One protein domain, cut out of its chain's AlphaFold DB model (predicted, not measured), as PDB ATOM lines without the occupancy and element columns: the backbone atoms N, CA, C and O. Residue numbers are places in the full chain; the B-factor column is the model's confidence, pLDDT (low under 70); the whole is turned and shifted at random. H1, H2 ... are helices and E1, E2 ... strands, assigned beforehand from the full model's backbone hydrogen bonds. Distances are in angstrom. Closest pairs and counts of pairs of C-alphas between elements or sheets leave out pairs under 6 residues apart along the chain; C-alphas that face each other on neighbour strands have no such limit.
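What this domain is: This is residues 293 to 431 and 442 to 449 of the 449 residues of the protein "Hypothetical protein" of Calcidiscus leptoporus (UniProt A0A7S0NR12). With little regular structure, the domain is one long helix, H3, with the hairpin E2 E3 packed on residues 392 to 404, H1 packed on residues 398 to 406, and residues 309 to 314, of which 309 belongs to H2, sticking out. The 147 printed residues include three named helices and four named strands, in the order H1 H2 E1 E2 E3 H3 E4; under half, 53, are in these, a mixed class. It is compact, radius of gyration of the C-alphas 16.0 A, spanning 47 by 38 by 25 A.

Where its parts are: H1, residues 295 to 299, begins at C-alpha (4.910, 24.472, 40.393). H2 is 302 to 309, E1 321 to 323, E2 327 to 331, E3 354 to 358. H3, 391 to 414, is 34.7 A long; E4, 424 to 426, ends at C-alpha (18.185, 35.899, 40.230).

How they stand to each other: H1 touches H3 residues 398 to 406 alone, C-alphas 299 and 402 closest at 5.0 A. H2 touches no helix. E2 and E3 are antiparallel, N 328 to O 357 2.8 A. C-alphas 330 and 397 are the closest of E2 and H3, 5.0 A. E1 and E4 pair with no named strand. In H1, H2 and H3 every O i to N i+4 pair is within hydrogen-bond range.

The domain as a whole: Residues 432 to 441 are cut out, a C-alpha gap of 16.2 A. Links H2 to E1, E2 to E3 and E3 to H3 are long. Model pLDDT is under 70 in 38 printed residues, among them 442 to 449.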
ATOM      1  N   VAL A 293       2.135  18.830  44.251       90.56
ATOM      2  CA  VAL A 293       2.021  19.078  42.811       90.56
ATOM      3  C   VAL A 293       3.177  19.948  42.327       90.56
ATOM      4  O   VAL A 293       3.628  20.840  43.056       90.56
ATOM      5  N   PRO A 294       3.644  19.748  41.084       91.75
ATOM      6  CA  PRO A 294       4.655  20.612  40.499       91.75
ATOM      7  C   PRO A 294       4.207  22.084  40.406       91.75
ATOM      8  O   PRO A 294       3.059  22.374  40.060       91.75
ATOM      9  N   CYS A 295       5.131  23.034  40.597       90.56
ATOM     10  CA  CYS A 295       4.910  24.472  40.393       90.56
ATOM     11  C   CYS A 295       4.316  24.784  39.008       90.56
ATOM     12  O   CYS A 295       3.482  25.680  38.880       90.56
ATOM     13  N   SER A 296       4.712  24.037  37.972       87.19
ATOM     14  CA  SER A 296       4.188  24.200  36.612       87.19
ATOM     15  C   SER A 296       2.690  23.891  36.519       87.19
ATOM     16  O   SER A 296       1.960  24.568  35.792       87.19
ATOM     17  N   GLN A 297       2.202  22.917  37.292       86.69
ATOM     18  CA  GLN A 297       0.777  22.599  37.364       86.69
ATOM     19  C   GLN A 297       0.009  23.646  38.165       86.69
ATOM     20  O   GLN A 297      -1.097  24.009  37.760       86.69
ATOM     21  N   LEU A 298       0.605  24.187  39.235       85.56
ATOM     22  CA  LEU A 298       0.023  25.316  39.962       85.56
ATOM     23  C   LEU A 298      -0.207  26.486  39.001       85.56
ATOM     24  O   LEU A 298      -1.342  26.901  38.799       85.56
ATOM     25  N   ALA A 299       0.839  26.922  38.304       78.12
ATOM     26  CA  ALA A 299       0.806  28.030  37.352       78.12
ATOM     27  C   ALA A 299      -0.256  27.930  36.250       78.12
ATOM     28  O   ALA A 299      -0.774  28.941  35.786       78.12
ATOM     29  N   SER A 300      -0.560  26.712  35.803       78.06
ATOM     30  CA  SER A 300      -1.540  26.476  34.740       78.06
ATOM     31  C   SER A 300      -2.998  26.684  35.176       78.06
ATOM     32  O   SER A 300      -3.904  26.542  34.360       78.06
ATOM     33  N   GLY A 301      -3.252  26.946  36.465       71.06
ATOM     34  CA  GLY A 301      -4.602  27.019  37.030       71.06
ATOM     35  C   GLY A 301      -5.312  25.661  37.106       71.06
ATOM     36  O   GLY A 301      -6.431  25.576  37.608       71.06
ATOM     37  N   ASN A 302      -4.668  24.571  36.667       72.00
ATOM     38  CA  ASN A 302      -5.245  23.227  36.687       72.00
ATOM     39  C   ASN A 302      -5.520  22.710  38.104       72.00
ATOM     40  O   ASN A 302      -6.369  21.837  38.272       72.00
ATOM     41  N   TRP A 303      -4.892  23.276  39.138       71.31
ATOM     42  CA  TRP A 303      -5.233  22.928  40.519       71.31
ATOM     43  C   TRP A 303      -6.663  23.300  40.895       71.31
ATOM     44  O   TRP A 303      -7.245  22.610  41.721       71.31
ATOM     45  N   ALA A 304      -7.268  24.315  40.268       68.81
ATOM     46  CA  ALA A 304      -8.670  24.637  40.519       68.81
ATOM     47  C   ALA A 304      -9.581  23.477  40.087       68.81
ATOM     48  O   ALA A 304     -10.565  23.173  40.757       68.81
ATOM     49  N   LYS A 305      -9.208  22.765  39.014       71.19
ATOM     50  CA  LYS A 305      -9.880  21.526  38.601       71.19
ATOM     51  C   LYS A 305      -9.596  20.380  39.572       71.19
ATOM     52  O   LYS A 305     -10.505  19.615  39.857       71.19
ATOM     53  N   MET A 306      -8.374  20.283  40.109       67.50
ATOM     54  CA  MET A 306      -8.039  19.288  41.142       67.50
ATOM     55  C   MET A 306      -8.848  19.511  42.427       67.50
ATOM     56  O   MET A 306      -9.375  18.559  42.998       67.50
ATOM     57  N   ALA A 307      -9.015  20.771  42.832       66.19
ATOM     58  CA  ALA A 307      -9.829  21.152  43.979       66.19
ATOM     59  C   ALA A 307     -11.324  20.878  43.741       66.19
ATOM     60  O   ALA A 307     -12.004  20.386  44.634       66.19
ATOM     61  N   ALA A 308     -11.827  21.143  42.529       64.62
ATOM     62  CA  ALA A 308     -13.235  20.940  42.182       64.62
ATOM     63  C   ALA A 308     -13.615  19.477  41.874       64.62
ATOM     64  O   ALA A 308     -14.783  19.118  41.995       64.62
ATOM     65  N   GLY A 309     -12.667  18.649  41.424       55.53
ATOM     66  CA  GLY A 309     -12.960  17.412  40.693       55.53
ATOM     67  C   GLY A 309     -12.726  16.086  41.415       55.53
ATOM     68  O   GLY A 309     -12.980  15.052  40.807       55.53
ATOM     69  N   GLY A 310     -12.246  16.047  42.663       45.66
ATOM     70  CA  GLY A 310     -12.007  14.730  43.278       45.66
ATOM     71  C   GLY A 310     -11.412  14.665  44.676       45.66
ATOM     72  O   GLY A 310     -11.382  13.582  45.247       45.66
ATOM     73  N   LEU A 311     -10.971  15.778  45.264       48.03
ATOM     74  CA  LEU A 311     -10.383  15.739  46.610       48.03
ATOM     75  C   LEU A 311     -11.415  15.779  47.742       48.03
ATOM     76  O   LEU A 311     -11.032  15.727  48.905       48.03
ATOM     77  N   GLY A 312     -12.710  15.897  47.428       44.34
ATOM     78  CA  GLY A 312     -13.726  16.076  48.464       44.34
ATOM     79  C   GLY A 312     -13.416  17.280  49.356       44.34
ATOM     80  O   GLY A 312     -13.746  17.244  50.535       44.34
ATOM     81  N   ILE A 313     -12.767  18.323  48.809       47.75
ATOM     82  CA  ILE A 313     -12.539  19.592  49.505       47.75
ATOM     83  C   ILE A 313     -13.921  20.200  49.734       47.75
ATOM     84  O   ILE A 313     -14.446  20.978  48.940       47.75
ATOM     85  N   THR A 314     -14.540  19.822  50.846       45.66
ATOM     86  CA  THR A 314     -15.830  20.322  51.329       45.66
ATOM     87  C   THR A 314     -15.750  21.802  51.731       45.66
ATOM     88  O   THR A 314     -16.713  22.371  52.236       45.66
ATOM     89  N   GLY A 315     -14.586  22.434  51.530       47.50
ATOM     90  CA  GLY A 315     -14.185  23.696  52.127       47.50
ATOM     91  C   GLY A 315     -14.577  24.965  51.376       47.50
ATOM     92  O   GLY A 315     -14.671  25.999  52.035       47.50
ATOM     93  N   GLY A 316     -14.857  24.948  50.067       55.84
ATOM     94  CA  GLY A 316     -15.373  26.116  49.330       55.84
ATOM     95  C   GLY A 316     -14.659  26.454  48.018       55.84
ATOM     96  O   GLY A 316     -13.704  25.796  47.621       55.84
ATOM     97  N   ALA A 317     -15.159  27.488  47.332       65.88
ATOM     98  CA  ALA A 317     -14.633  27.941  46.046       65.88
ATOM     99  C   ALA A 317     -13.153  28.360  46.138       65.88
ATOM    100  O   ALA A 317     -12.743  29.017  47.098       65.88
ATOM    101  N   ALA A 318     -12.379  27.991  45.116       71.06
ATOM    102  CA  ALA A 318     -10.993  28.410  44.944       71.06
ATOM    103  C   ALA A 318     -10.869  29.947  44.925       71.06
ATOM    104  O   ALA A 318     -11.742  30.604  44.343       71.06
ATOM    105  N   PRO A 319      -9.799  30.533  45.503       77.00
ATOM    106  CA  PRO A 319      -9.537  31.955  45.342       77.00
ATOM    107  C   PRO A 319      -9.434  32.322  43.861       77.00
ATOM    108  O   PRO A 319      -8.803  31.634  43.053       77.00
ATOM    109  N   LEU A 320     -10.086  33.427  43.517       82.81
ATOM    110  CA  LEU A 320     -10.160  33.946  42.157       82.81
ATOM    111  C   LEU A 320      -8.955  34.832  41.838       82.81
ATOM    112  O   LEU A 320      -8.551  34.906  40.679       82.81
ATOM    113  N   PHE A 321      -8.378  35.471  42.857       87.00
ATOM    114  CA  PHE A 321      -7.312  36.455  42.720       87.00
ATOM    115  C   PHE A 321      -6.094  36.096  43.578       87.00
ATOM    116  O   PHE A 321      -6.222  35.589  44.694       87.00
ATOM    117  N   LEU A 322      -4.900  36.382  43.061       88.69
ATOM    118  CA  LEU A 322      -3.658  36.392  43.833       88.69
ATOM    119  C   LEU A 322      -3.208  37.827  44.016       88.69
ATOM    120  O   LEU A 322      -3.032  38.520  43.024       88.69
ATOM    121  N   HIS A 323      -2.958  38.254  45.245       90.94
ATOM    122  CA  HIS A 323      -2.472  39.600  45.523       90.94
ATOM    123  C   HIS A 323      -1.019  39.542  45.985       90.94
ATOM    124  O   HIS A 323      -0.712  38.962  47.022       90.94
ATOM    125  N   ALA A 324      -0.104  40.135  45.219       91.19
ATOM    126  CA  ALA A 324       1.323  40.168  45.527       91.19
ATOM    127  C   ALA A 324       1.668  41.269  46.550       91.19
ATOM    128  O   ALA A 324       2.454  42.177  46.270       91.19
ATOM    129  N   CYS A 325       1.090  41.188  47.749       87.56
ATOM    130  CA  CYS A 325       1.164  42.248  48.756       87.56
ATOM    131  C   CYS A 325       2.478  42.273  49.556       87.56
ATOM    132  O   CYS A 325       2.830  43.299  50.143       87.56
ATOM    133  N   GLN A 326       3.228  41.166  49.582       88.44
ATOM    134  CA  GLN A 326       4.415  41.028  50.427       88.44
ATOM    135  C   GLN A 326       5.570  40.271  49.758       88.44
ATOM    136  O   GLN A 326       5.587  40.029  48.550       88.44
ATOM    137  N   VAL A 327       6.600  39.968  50.550       91.25
ATOM    138  CA  VAL A 327       7.671  39.050  50.155       91.25
ATOM    139  C   VAL A 327       7.233  37.639  50.523       91.25
ATOM    140  O   VAL A 327       6.885  37.373  51.670       91.25
ATOM    141  N   TYR A 328       7.288  36.736  49.556       93.56
ATOM    142  CA  TYR A 328       7.034  35.316  49.739       93.56
ATOM    143  C   TYR A 328       8.346  34.572  49.638       93.56
ATOM    144  O   TYR A 328       9.087  34.815  48.694       93.56
ATOM    145  N   ASN A 329       8.628  33.661  50.560       93.25
ATOM    146  CA  ASN A 329       9.847  32.874  50.540       93.25
ATOM    147  C   ASN A 329       9.571  31.431  50.950       93.25
ATOM    148  O   ASN A 329       8.876  31.194  51.929       93.25
ATOM    149  N   ALA A 330      10.138  30.485  50.221       94.06
ATOM    150  CA  ALA A 330      10.012  29.059  50.464       94.06
ATOM    151  C   ALA A 330      11.373  28.385  50.321       94.06
ATOM    152  O   ALA A 330      12.246  28.859  49.591       94.06
ATOM    153  N   CYS A 331      11.543  27.277  51.022       92.81
ATOM    154  CA  CYS A 331      12.812  26.572  51.089       92.81
ATOM    155  C   CYS A 331      12.770  25.321  50.240       92.81
ATOM    156  O   CYS A 331      11.792  24.575  50.270       92.81
ATOM    157  N   ALA A 332      13.822  25.108  49.452       92.56
ATOM    158  CA  ALA A 332      13.892  23.991  48.516       92.56
ATOM    159  C   ALA A 332      13.831  22.618  49.209       92.56
ATOM    160  O   ALA A 332      13.385  21.652  48.596       92.56
ATOM    161  N   ASP A 333      14.276  22.545  50.464       92.25
ATOM    162  CA  ASP A 333      14.282  21.348  51.307       92.25
ATOM    163  C   ASP A 333      12.981  21.143  52.103       92.25
ATOM    164  O   ASP A 333      12.843  20.140  52.798       92.25
ATOM    165  N   GLY A 334      12.023  22.073  52.010       93.06
ATOM    166  CA  GLY A 334      10.767  22.003  52.757       93.06
ATOM    167  C   GLY A 334      10.820  22.545  54.183       93.06
ATOM    168  O   GLY A 334       9.804  22.486  54.881       93.06
ATOM    169  N   SER A 335      11.970  23.069  54.623       91.25
ATOM    170  CA  SER A 335      12.092  23.726  55.925       91.25
ATOM    171  C   SER A 335      11.169  24.945  56.011       91.25
ATOM    172  O   SER A 335      10.904  25.636  55.021       91.25
ATOM    173  N   GLU A 336      10.628  25.201  57.204       88.56
ATOM    174  CA  GLU A 336       9.674  26.293  57.378       88.56
ATOM    175  C   GLU A 336      10.359  27.650  57.127       88.56
ATOM    176  O   GLU A 336      11.411  27.936  57.713       88.56
ATOM    177  N   PRO A 337       9.778  28.521  56.283       84.06
ATOM    178  CA  PRO A 337      10.336  29.842  56.061       84.06
ATOM    179  C   PRO A 337      10.296  30.694  57.341       84.06
ATOM    180  O   PRO A 337       9.367  30.578  58.144       84.06
ATOM    181  N   PRO A 338      11.250  31.624  57.541       82.00
ATOM    182  CA  PRO A 338      11.182  32.556  58.660       82.00
ATOM    183  C   PRO A 338       9.892  33.388  58.598       82.00
ATOM    184  O   PRO A 338       9.602  34.015  57.581       82.00
ATOM    185  N   LYS A 339       9.160  33.470  59.723       79.25
ATOM    186  CA  LYS A 339       7.900  34.240  59.850       79.25
ATOM    187  C   LYS A 339       8.031  35.712  59.460       79.25
ATOM    188  O   LYS A 339       7.053  36.357  59.098       79.25
ATOM    189  N   ARG A 340       9.232  36.273  59.595       77.56
ATOM    190  CA  ARG A 340       9.576  37.597  59.083       77.56
ATOM    191  C   ARG A 340      10.846  37.477  58.279       77.56
ATOM    192  O   ARG A 340      11.876  37.068  58.807       77.56
ATOM    193  N   TRP A 341      10.783  37.913  57.032       69.06
ATOM    194  CA  TRP A 341      11.971  38.016  56.211       69.06
ATOM    195  C   TRP A 341      12.910  39.080  56.792       69.06
ATOM    196  O   TRP A 341      12.652  40.283  56.709       69.06
ATOM    197  N   ARG A 342      14.005  38.629  57.406       72.12
ATOM    198  CA  ARG A 342      15.115  39.481  57.826       72.12
ATOM    199  C   ARG A 342      16.309  39.172  56.941       72.12
ATOM    200  O   ARG A 342      16.797  38.054  56.899       72.12
ATOM    201  N   ILE A 343      16.789  40.201  56.249       61.66
ATOM    202  CA  ILE A 343      17.819  40.117  55.198       61.66
ATOM    203  C   ILE A 343      19.160  39.563  55.710       61.66
ATOM    204  O   ILE A 343      20.004  39.195  54.902       61.66
ATOM    205  N   ASN A 344      19.372  39.495  57.028       63.50
ATOM    206  CA  ASN A 344      20.675  39.234  57.642       63.50
ATOM    207  C   ASN A 344      20.672  38.129  58.703       63.50
ATOM    208  O   ASN A 344      21.698  37.931  59.338       63.50
ATOM    209  N   GLU A 345      19.558  37.433  58.909       68.12
ATOM    210  CA  GLU A 345      19.519  36.318  59.853       68.12
ATOM    211  C   GLU A 345      19.536  35.026  59.044       68.12
ATOM    212  O   GLU A 345      18.687  34.827  58.169       68.12
ATOM    213  N   ASP A 346      20.540  34.186  59.295       66.38
ATOM    214  CA  ASP A 346      20.572  32.821  58.789       66.38
ATOM    215  C   ASP A 346      19.440  32.068  59.485       66.38
ATOM    216  O   ASP A 346      19.565  31.564  60.599       66.38
ATOM    217  N   GLY A 347      18.265  32.114  58.857       73.44
ATOM    218  CA  GLY A 347      17.126  31.313  59.263       73.44
ATOM    219  C   GLY A 347      17.425  29.817  59.108       73.44
ATOM    220  O   GLY A 347      18.478  29.441  58.596       73.44
ATOM    221  N   PRO A 348      16.466  28.945  59.459       81.44
ATOM    222  CA  PRO A 348      16.618  27.486  59.342       81.44
ATOM    223  C   PRO A 348      16.910  27.000  57.911       81.44
ATOM    224  O   PRO A 348      17.278  25.852  57.704       81.44
ATOM    225  N   CYS A 349      16.764  27.885  56.931       83.69
ATOM    226  CA  CYS A 349      16.893  27.626  55.519       83.69
ATOM    227  C   CYS A 349      18.065  28.431  54.945       83.69
ATOM    228  O   CYS A 349      17.981  29.667  54.897       83.69
ATOM    229  N   PRO A 350      19.152  27.772  54.500       83.50
ATOM    230  CA  PRO A 350      20.297  28.446  53.902       83.50
ATOM    231  C   PRO A 350      19.873  29.319  52.719       83.50
ATOM    232  O   PRO A 350      19.037  28.919  51.913       83.50
ATOM    233  N   ARG A 351      20.483  30.500  52.553       81.69
ATOM    234  CA  ARG A 351      20.139  31.418  51.443       81.69
ATOM    235  C   ARG A 351      20.251  30.774  50.062       81.69
ATOM    236  O   ARG A 351      19.474  31.114  49.181       81.69
ATOM    237  N   SER A 352      21.189  29.846  49.882       84.44
ATOM    238  CA  SER A 352      21.365  29.080  48.640       84.44
ATOM    239  C   SER A 352      20.183  28.161  48.309       84.44
ATOM    240  O   SER A 352      20.058  27.718  47.173       84.44
ATOM    241  N   GLN A 353      19.317  27.882  49.282       86.75
ATOM    242  CA  GLN A 353      18.126  27.044  49.145       86.75
ATOM    243  C   GLN A 353      16.823  27.855  49.212       86.75
ATOM    244  O   GLN A 353      15.737  27.281  49.095       86.75
ATOM    245  N   GLN A 354      16.911  29.178  49.391       89.56
ATOM    246  CA  GLN A 354      15.751  30.057  49.473       89.56
ATOM    247  C   GLN A 354      15.276  30.478  48.086       89.56
ATOM    248  O   GLN A 354      16.002  31.090  47.305       89.56
ATOM    249  N   TRP A 355      13.999  30.236  47.841       92.69
ATOM    250  CA  TRP A 355      13.253  30.758  46.709       92.69
ATOM    251  C   TRP A 355      12.351  31.867  47.201       92.69
ATOM    252  O   TRP A 355      11.682  31.695  48.217       92.69
ATOM    253  N   PHE A 356      12.306  33.002  46.513       92.94
ATOM    254  CA  PHE A 356      11.420  34.078  46.925       92.94
ATOM    255  C   PHE A 356      10.852  34.859  45.748       92.94
ATOM    256  O   PHE A 356      11.474  34.977  44.695       92.94
ATOM    257  N   PHE A 357       9.670  35.419  45.976       93.12
ATOM    258  CA  PHE A 357       9.018  36.387  45.112       93.12
ATOM    259  C   PHE A 357       8.721  37.641  45.930       93.12
ATOM    260  O   PHE A 357       8.224  37.569  47.052       93.12
ATOM    261  N   ALA A 358       8.999  38.808  45.375       90.94
ATOM    262  CA  ALA A 358       8.645  40.092  45.946       90.94
ATOM    263  C   ALA A 358       8.127  40.998  44.836       90.94
ATOM    264  O   ALA A 358       8.761  41.098  43.788       90.94
ATOM    265  N   LYS A 359       7.053  41.750  45.102       87.50
ATOM    266  CA  LYS A 359       6.470  42.713  44.149       87.50
ATOM    267  C   LYS A 359       7.511  43.616  43.477       87.50
ATOM    268  O   LYS A 359       7.447  43.845  42.280       87.50
ATOM    269  N   ARG A 360       8.522  44.066  44.225       84.62
ATOM    270  CA  ARG A 360       9.631  44.900  43.716       84.62
ATOM    271  C   ARG A 360      10.509  44.243  42.635       84.62
ATOM    272  O   ARG A 360      11.375  44.918  42.100       84.62
ATOM    273  N   GLN A 361      10.374  42.936  42.397       84.50
ATOM    274  CA  GLN A 361      11.057  42.221  41.312       84.50
ATOM    275  C   GLN A 361      10.296  42.319  39.989       84.50
ATOM    276  O   GLN A 361      10.878  42.027  38.951       84.50
ATOM    277  N   VAL A 362       9.022  42.714  40.020       84.56
ATOM    278  CA  VAL A 362       8.219  42.967  38.826       84.56
ATOM    279  C   VAL A 362       8.566  44.373  38.325       84.56
ATOM    280  O   VAL A 362       8.328  45.336  39.061       84.56
ATOM    281  N   PRO A 363       9.136  44.528  37.116       81.75
ATOM    282  CA  PRO A 363       9.384  45.839  36.531       81.75
ATOM    283  C   PRO A 363       8.076  46.615  36.382       81.75
ATOM    284  O   PRO A 363       7.036  46.037  36.053       81.75
ATOM    285  N   ALA A 364       8.132  47.928  36.594       79.38
ATOM    286  CA  ALA A 364       6.964  48.791  36.417       79.38
ATOM    287  C   ALA A 364       6.479  48.779  34.955       79.38
ATOM    288  O   ALA A 364       5.295  48.951  34.678       79.38
ATOM    289  N   GLU A 365       7.396  48.505  34.030       77.81
ATOM    290  CA  GLU A 365       7.204  48.524  32.588       77.81
ATOM    291  C   GLU A 365       6.776  47.164  32.015       77.81
ATOM    292  O   GLU A 365       6.810  46.993  30.797       77.81
ATOM    293  N   LEU A 366       6.349  46.195  32.840       76.69
ATOM    294  CA  LEU A 366       5.963  44.849  32.377       76.69
ATOM    295  C   LEU A 366       4.944  44.870  31.224       76.69
ATOM    296  O   LEU A 366       4.984  44.005  30.358       76.69
ATOM    297  N   MET A 367       4.040  45.855  31.211       72.38
ATOM    298  CA  MET A 367       2.986  46.007  30.197       72.38
ATOM    299  C   MET A 367       3.343  46.995  29.075       72.38
ATOM    300  O   MET A 367       2.522  47.251  28.198       72.38
ATOM    301  N   SER A 368       4.541  47.584  29.096       77.69
ATOM    302  CA  SER A 368       4.953  48.612  28.125       77.69
ATOM    303  C   SER A 368       5.287  48.045  26.737       77.69
ATOM    304  O   SER A 368       5.613  48.800  25.824       77.69
ATOM    305  N   GLY A 369       5.260  46.716  26.574       79.00
ATOM    306  CA  GLY A 369       5.807  46.039  25.399       79.00
ATOM    307  C   GLY A 369       7.340  46.045  25.351       79.00
ATOM    308  O   GLY A 369       7.916  45.575  24.368       79.00
ATOM    309  N   ASN A 370       8.009  46.557  26.393       81.88
ATOM    310  CA  ASN A 370       9.449  46.434  26.541       81.88
ATOM    311  C   ASN A 370       9.824  44.979  26.859       81.88
ATOM    312  O   ASN A 370       9.581  44.475  27.955       81.88
ATOM    313  N   CYS A 371      10.441  44.322  25.883       85.81
ATOM    314  CA  CYS A 371      10.863  42.929  25.977       85.81
ATOM    315  C   CYS A 371      12.243  42.729  26.605       85.81
ATOM    316  O   CYS A 371      12.687  41.589  26.708       85.81
ATOM    317  N   ASP A 372      12.892  43.806  27.053       85.25
ATOM    318  CA  ASP A 372      14.212  43.757  27.688       85.25
ATOM    319  C   ASP A 372      14.141  43.329  29.162       85.25
ATOM    320  O   ASP A 372      15.168  43.066  29.794       85.25
ATOM    321  N   ALA A 373      12.936  43.265  29.738       84.50
ATOM    322  CA  ALA A 373      12.745  42.745  31.082       84.50
ATOM    323  C   ALA A 373      13.185  41.267  31.135       84.50
ATOM    324  O   ALA A 373      12.737  40.468  30.313       84.50
ATOM    325  N   PRO A 374      14.037  40.859  32.090       85.12
ATOM    326  CA  PRO A 374      14.430  39.465  32.198       85.12
ATOM    327  C   PRO A 374      13.278  38.613  32.737       85.12
ATOM    328  O   PRO A 374      12.426  39.080  33.505       85.12
ATOM    329  N   LEU A 375      13.294  37.326  32.386       88.25
ATOM    330  CA  LEU A 375      12.469  36.338  33.072       88.25
ATOM    331  C   LEU A 375      12.959  36.174  34.518       88.25
ATOM    332  O   LEU A 375      14.160  36.233  34.815       88.25
ATOM    333  N   LEU A 376      12.016  35.934  35.423       89.56
ATOM    334  CA  LEU A 376      12.330  35.503  36.779       89.56
ATOM    335  C   LEU A 376      12.782  34.040  36.741       89.56
ATOM    336  O   LEU A 376      12.187  33.226  36.026       89.56
ATOM    337  N   ILE A 377      13.804  33.695  37.530       89.88
ATOM    338  CA  ILE A 377      14.211  32.293  37.693       89.88
ATOM    339  C   ILE A 377      13.042  31.498  38.263       89.88
ATOM    340  O   ILE A 377      12.474  31.843  39.300       89.88
ATOM    341  N   GLN A 378      12.683  30.425  37.559       90.38
ATOM    342  CA  GLN A 378      11.605  29.548  37.986       90.38
ATOM    343  C   GLN A 378      12.083  28.627  39.110       90.38
ATOM    344  O   GLN A 378      13.186  28.081  39.021       90.38
ATOM    345  N   PRO A 379      11.261  28.416  40.150       90.19
ATOM    346  CA  PRO A 379      11.564  27.420  41.164       90.19
ATOM    347  C   PRO A 379      11.634  26.008  40.562       90.19
ATOM    348  O   PRO A 379      11.020  25.764  39.519       90.19
ATOM    349  N   PRO A 380      12.332  25.054  41.214       88.00
ATOM    350  CA  PRO A 380      12.458  23.693  40.725       88.00
ATOM    351  C   PRO A 380      11.052  23.110  40.588       88.00
ATOM    352  O   PRO A 380      10.345  23.005  41.600       88.00
ATOM    353  N   PRO A 381      10.625  22.762  39.361       78.75
ATOM    354  CA  PRO A 381       9.215  22.599  39.052       78.75
ATOM    355  C   PRO A 381       8.577  21.499  39.886       78.75
ATOM    356  O   PRO A 381       7.434  21.652  40.274       78.75
ATOM    357  N   GLU A 382       9.299  20.434  40.226       83.50
ATOM    358  CA  GLU A 382       8.714  19.289  40.931       83.50
ATOM    359  C   GLU A 382       8.777  19.383  42.459       83.50
ATOM    360  O   GLU A 382       8.015  18.702  43.148       83.50
ATOM    361  N   ARG A 383       9.679  20.207  43.007       87.69
ATOM    362  CA  ARG A 383      10.082  20.081  44.415       87.69
ATOM    363  C   ARG A 383       9.590  21.194  45.319       87.69
ATOM    364  O   ARG A 383       9.267  20.892  46.456       87.69
ATOM    365  N   LEU A 384       9.510  22.449  44.862       94.19
ATOM    366  CA  LEU A 384       9.347  23.551  45.819       94.19
ATOM    367  C   LEU A 384       8.049  23.450  46.629       94.19
ATOM    368  O   LEU A 384       8.111  23.501  47.850       94.19
ATOM    369  N   PHE A 385       6.894  23.283  45.979       95.19
ATOM    370  CA  PHE A 385       5.615  23.134  46.686       95.19
ATOM    371  C   PHE A 385       5.494  21.767  47.370       95.19
ATOM    372  O   PHE A 385       5.133  21.694  48.542       95.19
ATOM    373  N   SER A 386       5.867  20.698  46.666       93.62
ATOM    374  CA  SER A 386       5.800  19.315  47.149       93.62
ATOM    375  C   SER A 386       6.655  19.040  48.389       93.62
ATOM    376  O   SER A 386       6.303  18.175  49.182       93.62
ATOM    377  N   ALA A 387       7.772  19.753  48.561       94.75
ATOM    378  CA  ALA A 387       8.657  19.590  49.709       94.75
ATOM    379  C   ALA A 387       8.092  20.220  50.992       94.75
ATOM    380  O   ALA A 387       8.547  19.887  52.080       94.75
ATOM    381  N   GLN A 388       7.118  21.134  50.898       95.44
ATOM    382  CA  GLN A 388       6.644  21.867  52.071       95.44
ATOM    383  C   GLN A 388       5.795  20.983  52.983       95.44
ATOM    384  O   GLN A 388       4.738  20.484  52.593       95.44
ATOM    385  N   THR A 389       6.231  20.858  54.234       92.69
ATOM    386  CA  THR A 389       5.550  20.051  55.257       92.69
ATOM    387  C   THR A 389       4.620  20.876  56.146       92.69
ATOM    388  O   THR A 389       3.639  20.346  56.662       92.69
ATOM    389  N   SER A 390       4.879  22.180  56.299       94.56
ATOM    390  CA  SER A 390       4.043  23.088  57.086       94.56
ATOM    391  C   SER A 390       3.039  23.848  56.217       94.56
ATOM    392  O   SER A 390       3.297  24.150  55.049       94.56
ATOM    393  N   SER A 391       1.903  24.231  56.807       94.44
ATOM    394  CA  SER A 391       0.909  25.079  56.140       94.44
ATOM    395  C   SER A 391       1.514  26.401  55.670       94.44
ATOM    396  O   SER A 391       1.324  26.795  54.522       94.44
ATOM    397  N   LEU A 392       2.308  27.063  56.519       93.94
ATOM    398  CA  LEU A 392       2.974  28.315  56.160       93.94
ATOM    399  C   LEU A 392       3.944  28.122  54.983       93.94
ATOM    400  O   LEU A 392       3.916  28.909  54.036       93.94
ATOM    401  N   GLY A 393       4.741  27.047  55.001       94.88
ATOM    402  CA  GLY A 393       5.623  26.671  53.896       94.88
ATOM    403  C   GLY A 393       4.850  26.473  52.593       94.88
ATOM    404  O   GLY A 393       5.192  27.093  51.585       94.88
ATOM    405  N   LYS A 394       3.748  25.707  52.619       95.44
ATOM    406  CA  LYS A 394       2.871  25.502  51.451       95.44
ATOM    407  C   LYS A 394       2.335  26.820  50.896       95.44
ATOM    408  O   LYS A 394       2.431  27.047  49.692       95.44
ATOM    409  N   ARG A 395       1.818  27.713  51.751       95.38
ATOM    410  CA  ARG A 395       1.300  29.030  51.332       95.38
ATOM    411  C   ARG A 395       2.378  29.860  50.632       95.38
ATOM    412  O   ARG A 395       2.145  30.406  49.556       95.38
ATOM    413  N   HIS A 396       3.577  29.924  51.211       95.56
ATOM    414  CA  HIS A 396       4.691  30.643  50.603       95.56
ATOM    415  C   HIS A 396       5.158  30.013  49.290       95.56
ATOM    416  O   HIS A 396       5.324  30.731  48.304       95.56
ATOM    417  N   ALA A 397       5.350  28.694  49.254       95.62
ATOM    418  CA  ALA A 397       5.779  27.994  48.048       95.62
ATOM    419  C   ALA A 397       4.755  28.146  46.926       95.62
ATOM    420  O   ALA A 397       5.145  28.392  45.787       95.62
ATOM    421  N   PHE A 398       3.461  28.087  47.252       95.12
ATOM    422  CA  PHE A 398       2.392  28.359  46.303       95.12
ATOM    423  C   PHE A 398       2.559  29.744  45.677       95.12
ATOM    424  O   PHE A 398       2.617  29.836  44.455       95.12
ATOM    425  N   MET A 399       2.710  30.802  46.482       95.19
ATOM    426  CA  MET A 399       2.862  32.169  45.960       95.19
ATOM    427  C   MET A 399       4.123  32.336  45.118       95.19
ATOM    428  O   MET A 399       4.070  32.958  44.059       95.19
ATOM    429  N   VAL A 400       5.243  31.743  45.543       95.00
ATOM    430  CA  VAL A 400       6.494  31.767  44.775       95.00
ATOM    431  C   VAL A 400       6.322  31.064  43.429       95.00
ATOM    432  O   VAL A 400       6.664  31.652  42.404       95.00
ATOM    433  N   CYS A 401       5.763  29.849  43.393       94.62
ATOM    434  CA  CYS A 401       5.483  29.141  42.142       94.62
ATOM    435  C   CYS A 401       4.525  29.964  41.261       94.62
ATOM    436  O   CYS A 401       4.828  30.272  40.110       94.62
ATOM    437  N   ALA A 402       3.372  30.340  41.810       92.44
ATOM    438  CA  ALA A 402       2.280  30.974  41.094       92.44
ATOM    439  C   ALA A 402       2.690  32.306  40.456       92.44
ATOM    440  O   ALA A 402       2.626  32.449  39.235       92.44
ATOM    441  N   LEU A 403       3.170  33.256  41.261       92.88
ATOM    442  CA  LEU A 403       3.473  34.610  40.798       92.88
ATOM    443  C   LEU A 403       4.661  34.637  39.830       92.88
ATOM    444  O   LEU A 403       4.619  35.346  38.825       92.88
ATOM    445  N   THR A 404       5.687  33.814  40.070       92.81
ATOM    446  CA  THR A 404       6.847  33.700  39.167       92.81
ATOM    447  C   THR A 404       6.427  33.202  37.788       92.81
ATOM    448  O   THR A 404       6.818  33.763  36.763       92.81
ATOM    449  N   HIS A 405       5.602  32.154  37.741       91.19
ATOM    450  CA  HIS A 405       5.118  31.635  36.470       91.19
ATOM    451  C   HIS A 405       4.158  32.600  35.770       91.19
ATOM    452  O   HIS A 405       4.272  32.760  34.557       91.19
ATOM    453  N   MET A 406       3.245  33.253  36.497       87.56
ATOM    454  CA  MET A 406       2.350  34.256  35.911       87.56
ATOM    455  C   MET A 406       3.126  35.400  35.277       87.56
ATOM    456  O   MET A 406       2.848  35.753  34.134       87.56
ATOM    457  N   TYR A 407       4.121  35.931  35.986       88.75
ATOM    458  CA  TYR A 407       4.993  36.978  35.471       88.75
ATOM    459  C   TYR A 407       5.696  36.538  34.180       88.75
ATOM    460  O   TYR A 407       5.587  37.198  33.147       88.75
ATOM    461  N   ASN A 408       6.353  35.374  34.205       90.19
ATOM    462  CA  ASN A 408       7.066  34.855  33.036       90.19
ATOM    463  C   ASN A 408       6.124  34.599  31.850       90.19
ATOM    464  O   ASN A 408       6.481  34.867  30.704       90.19
ATOM    465  N   ASN A 409       4.917  34.091  32.109       87.75
ATOM    466  CA  ASN A 409       3.912  33.859  31.075       87.75
ATOM    467  C   ASN A 409       3.381  35.175  30.497       87.75
ATOM    468  O   ASN A 409       3.223  35.274  29.280       87.75
ATOM    469  N   ALA A 410       3.151  36.188  31.336       85.94
ATOM    470  CA  ALA A 410       2.737  37.514  30.891       85.94
ATOM    471  C   ALA A 410       3.786  38.120  29.951       85.94
ATOM    472  O   ALA A 410       3.441  38.519  28.838       85.94
ATOM    473  N   LEU A 411       5.067  38.080  30.332       85.56
ATOM    474  CA  LEU A 411       6.152  38.599  29.502       85.56
ATOM    475  C   LEU A 411       6.259  37.849  28.163       85.56
ATOM    476  O   LEU A 411       6.275  38.466  27.100       85.56
ATOM    477  N   ARG A 412       6.232  36.509  28.188       87.62
ATOM    478  CA  ARG A 412       6.249  35.678  26.968       87.62
ATOM    479  C   ARG A 412       5.047  35.916  26.056       87.62
ATOM    480  O   ARG A 412       5.157  35.734  24.851       87.62
ATOM    481  N   SER A 413       3.892  36.286  26.609       86.88
ATOM    482  CA  SER A 413       2.692  36.551  25.808       86.88
ATOM    483  C   SER A 413       2.747  37.887  25.062       86.88
ATOM    484  O   SER A 413       2.098  38.039  24.025       86.88
ATOM    485  N   GLN A 414       3.517  38.847  25.579       83.56
ATOM    486  CA  GLN A 414       3.678  40.179  24.994       83.56
ATOM    487  C   GLN A 414       4.885  40.264  24.062       83.56
ATOM    488  O   GLN A 414       4.888  41.057  23.122       83.56
ATOM    489  N   CYS A 415       5.889  39.425  24.300       84.69
ATOM    490  CA  CYS A 415       7.164  39.488  23.616       84.69
ATOM    491  C   CYS A 415       7.381  38.290  22.694       84.69
ATOM    492  O   CYS A 415       7.205  37.148  23.121       84.69
ATOM    493  N   PRO A 416       7.826  38.508  21.442       83.94
ATOM    494  CA  PRO A 416       8.320  37.419  20.614       83.94
ATOM    495  C   PRO A 416       9.401  36.648  21.377       83.94
ATOM    496  O   PRO A 416      10.305  37.267  21.936       83.94
ATOM    497  N   LEU A 417       9.345  35.313  21.372       78.25
ATOM    498  CA  LEU A 417      10.325  34.476  22.082       78.25
ATOM    499  C   LEU A 417      11.774  34.780  21.674       78.25
ATOM    500  O   LEU A 417      12.675  34.637  22.486       78.25
ATOM    501  N   SER A 418      11.992  35.254  20.444       78.94
ATOM    502  CA  SER A 418      13.304  35.671  19.941       78.94
ATOM    503  C   SER A 418      13.857  36.946  20.586       78.94
ATOM    504  O   SER A 418      15.031  37.249  20.406       78.94
ATOM    505  N   LYS A 419      13.010  37.734  21.258       76.50
ATOM    506  CA  LYS A 419      13.372  39.006  21.897       76.50
ATOM    507  C   LYS A 419      13.443  38.916  23.413       76.50
ATOM    508  O   LYS A 419      14.023  39.802  24.019       76.50
ATOM    509  N   VAL A 420      12.845  37.890  24.011       68.75
ATOM    510  CA  VAL A 420      12.961  37.667  25.451       68.75
ATOM    511  C   VAL A 420      14.348  37.084  25.699       68.75
ATOM    512  O   VAL A 420      14.635  36.009  25.165       68.75
ATOM    513  N   PRO A 421      15.213  37.742  26.487       69.94
ATOM    514  CA  PRO A 421      16.465  37.130  26.898       69.94
ATOM    515  C   PRO A 421      16.154  35.771  27.539       69.94
ATOM    516  O   PRO A 421      15.382  35.689  28.494       69.94
ATOM    517  N   LEU A 422      16.718  34.685  26.994       63.12
ATOM    518  CA  LEU A 422      16.618  33.354  27.615       63.12
ATOM    519  C   LEU A 422      17.329  33.315  28.978       63.12
ATOM    520  O   LEU A 422      17.088  32.410  29.774       63.12
ATOM    521  N   GLU A 423      18.177  34.315  29.229       61.72
ATOM    522  CA  GLU A 423      18.841  34.585  30.495       61.72
ATOM    523  C   GLU A 423      17.807  34.755  31.612       61.72
ATOM    524  O   GLU A 423      16.915  35.610  31.557       61.72
ATOM    525  N   GLN A 424      17.928  33.928  32.645       62.59
ATOM    526  CA  GLN A 424      17.082  34.046  33.817       62.59
ATOM    527  C   GLN A 424      17.810  34.885  34.865       62.59
ATOM    528  O   GLN A 424      19.002  34.716  35.116       62.59
ATOM    529  N   SER A 425      17.097  35.807  35.502       56.03
ATOM    530  CA  SER A 425      17.703  36.677  36.508       56.03
ATOM    531  C   SER A 425      17.371  36.201  37.925       56.03
ATOM    532  O   SER A 425      16.202  36.006  38.273       56.03
ATOM    533  N   THR A 426      18.393  36.018  38.774       53.22
ATOM    534  CA  THR A 426      18.185  35.899  40.230       53.22
ATOM    535  C   THR A 426      18.433  37.272  40.810       53.22
ATOM    536  O   THR A 426      19.535  37.811  40.734       53.22
ATOM    537  N   CYS A 427      17.426  37.868  41.435       48.78
ATOM    538  CA  CYS A 427      17.640  39.128  42.135       48.78
ATOM    539  C   CYS A 427      18.283  38.867  43.499       48.78
ATOM    540  O   CYS A 427      17.629  38.941  44.535       48.78
ATOM    541  N   VAL A 428      19.579  38.553  43.509       45.81
ATOM    542  CA  VAL A 428      20.370  38.523  44.739       45.81
ATOM    543  C   VAL A 428      20.588  39.967  45.175       45.81
ATOM    544  O   VAL A 428      21.253  40.748  44.499       45.81
ATOM    545  N   ARG A 429      19.997  40.366  46.304       44.72
ATOM    546  CA  ARG A 429      20.261  41.694  46.869       44.72
ATOM    547  C   ARG A 429      21.730  41.722  47.323       44.72
ATOM    548  O   ARG A 429      22.102  40.834  48.091       44.72
ATOM    549  N   PRO A 430      22.553  42.697  46.896       42.34
ATOM    550  CA  PRO A 430      23.935  42.773  47.353       42.34
ATOM    551  C   PRO A 430      23.976  42.859  48.883       42.34
ATOM    552  O   PRO A 430      23.168  43.559  49.506       42.34
ATOM    553  N   THR A 431      24.889  42.107  49.498       43.72
ATOM    554  CA  THR A 431      25.119  42.149  50.943       43.72
ATOM    555  C   THR A 431      25.535  43.563  51.337       43.72
ATOM    556  O   THR A 431      26.346  44.216  50.679       43.72
ATOM    557  N   ALA A 442      18.338  53.551  41.610       34.53
ATOM    558  CA  ALA A 442      18.986  52.929  40.458       34.53
ATOM    559  C   ALA A 442      19.858  51.681  40.736       34.53
ATOM    560  O   ALA A 442      20.973  51.742  41.241       34.53
ATOM    561  N   ARG A 443      19.340  50.552  40.222       37.16
ATOM    562  CA  ARG A 443      20.016  49.282  39.889       37.16
ATOM    563  C   ARG A 443      20.278  48.328  41.056       37.16
ATOM    564  O   ARG A 443      21.336  48.305  41.669       37.16
ATOM    565  N   HIS A 444      19.305  47.449  41.292       40.75
ATOM    566  CA  HIS A 444      19.581  46.142  41.885       40.75
ATOM    567  C   HIS A 444      20.163  45.265  40.763       40.75
ATOM    568  O   HIS A 444      19.442  45.024  39.795       40.75
ATOM    569  N   PRO A 445      21.428  44.811  40.821       35.34
ATOM    570  CA  PRO A 445      21.904  43.832  39.861       35.34
ATOM    571  C   PRO A 445      21.237  42.509  40.220       35.34
ATOM    572  O   PRO A 445      21.642  41.834  41.164       35.34
ATOM    573  N   CYS A 446      20.174  42.147  39.506       40.19
ATOM    574  CA  CYS A 446      19.849  40.737  39.431       40.19
ATOM    575  C   CYS A 446      21.062  40.073  38.770       40.19
ATOM    576  O   CYS A 446      21.532  40.527  37.723       40.19
ATOM    577  N   VAL A 447      21.656  39.105  39.463       36.78
ATOM    578  CA  VAL A 447      22.794  38.359  38.946       36.78
ATOM    579  C   VAL A 447      22.256  37.594  37.746       36.78
ATOM    580  O   VAL A 447      21.280  36.845  37.861       36.78
ATOM    581  N   ARG A 448      22.834  37.888  36.580       38.97
ATOM    582  CA  ARG A 448      22.610  37.114  35.362       38.97
ATOM    583  C   ARG A 448      23.140  35.712  35.642       38.97
ATOM    584  O   ARG A 448      24.307  35.595  36.022       38.97
ATOM    585  N   VAL A 449      22.275  34.707  35.547       38.03
ATOM    586  CA  VAL A 449      22.661  33.293  35.635       38.03
ATOM    587  C   VAL A 449      22.636  32.704  34.240       38.03
ATOM    588  O   VAL A 449      21.626  32.944  33.534       38.03
TER     589      VAL A 449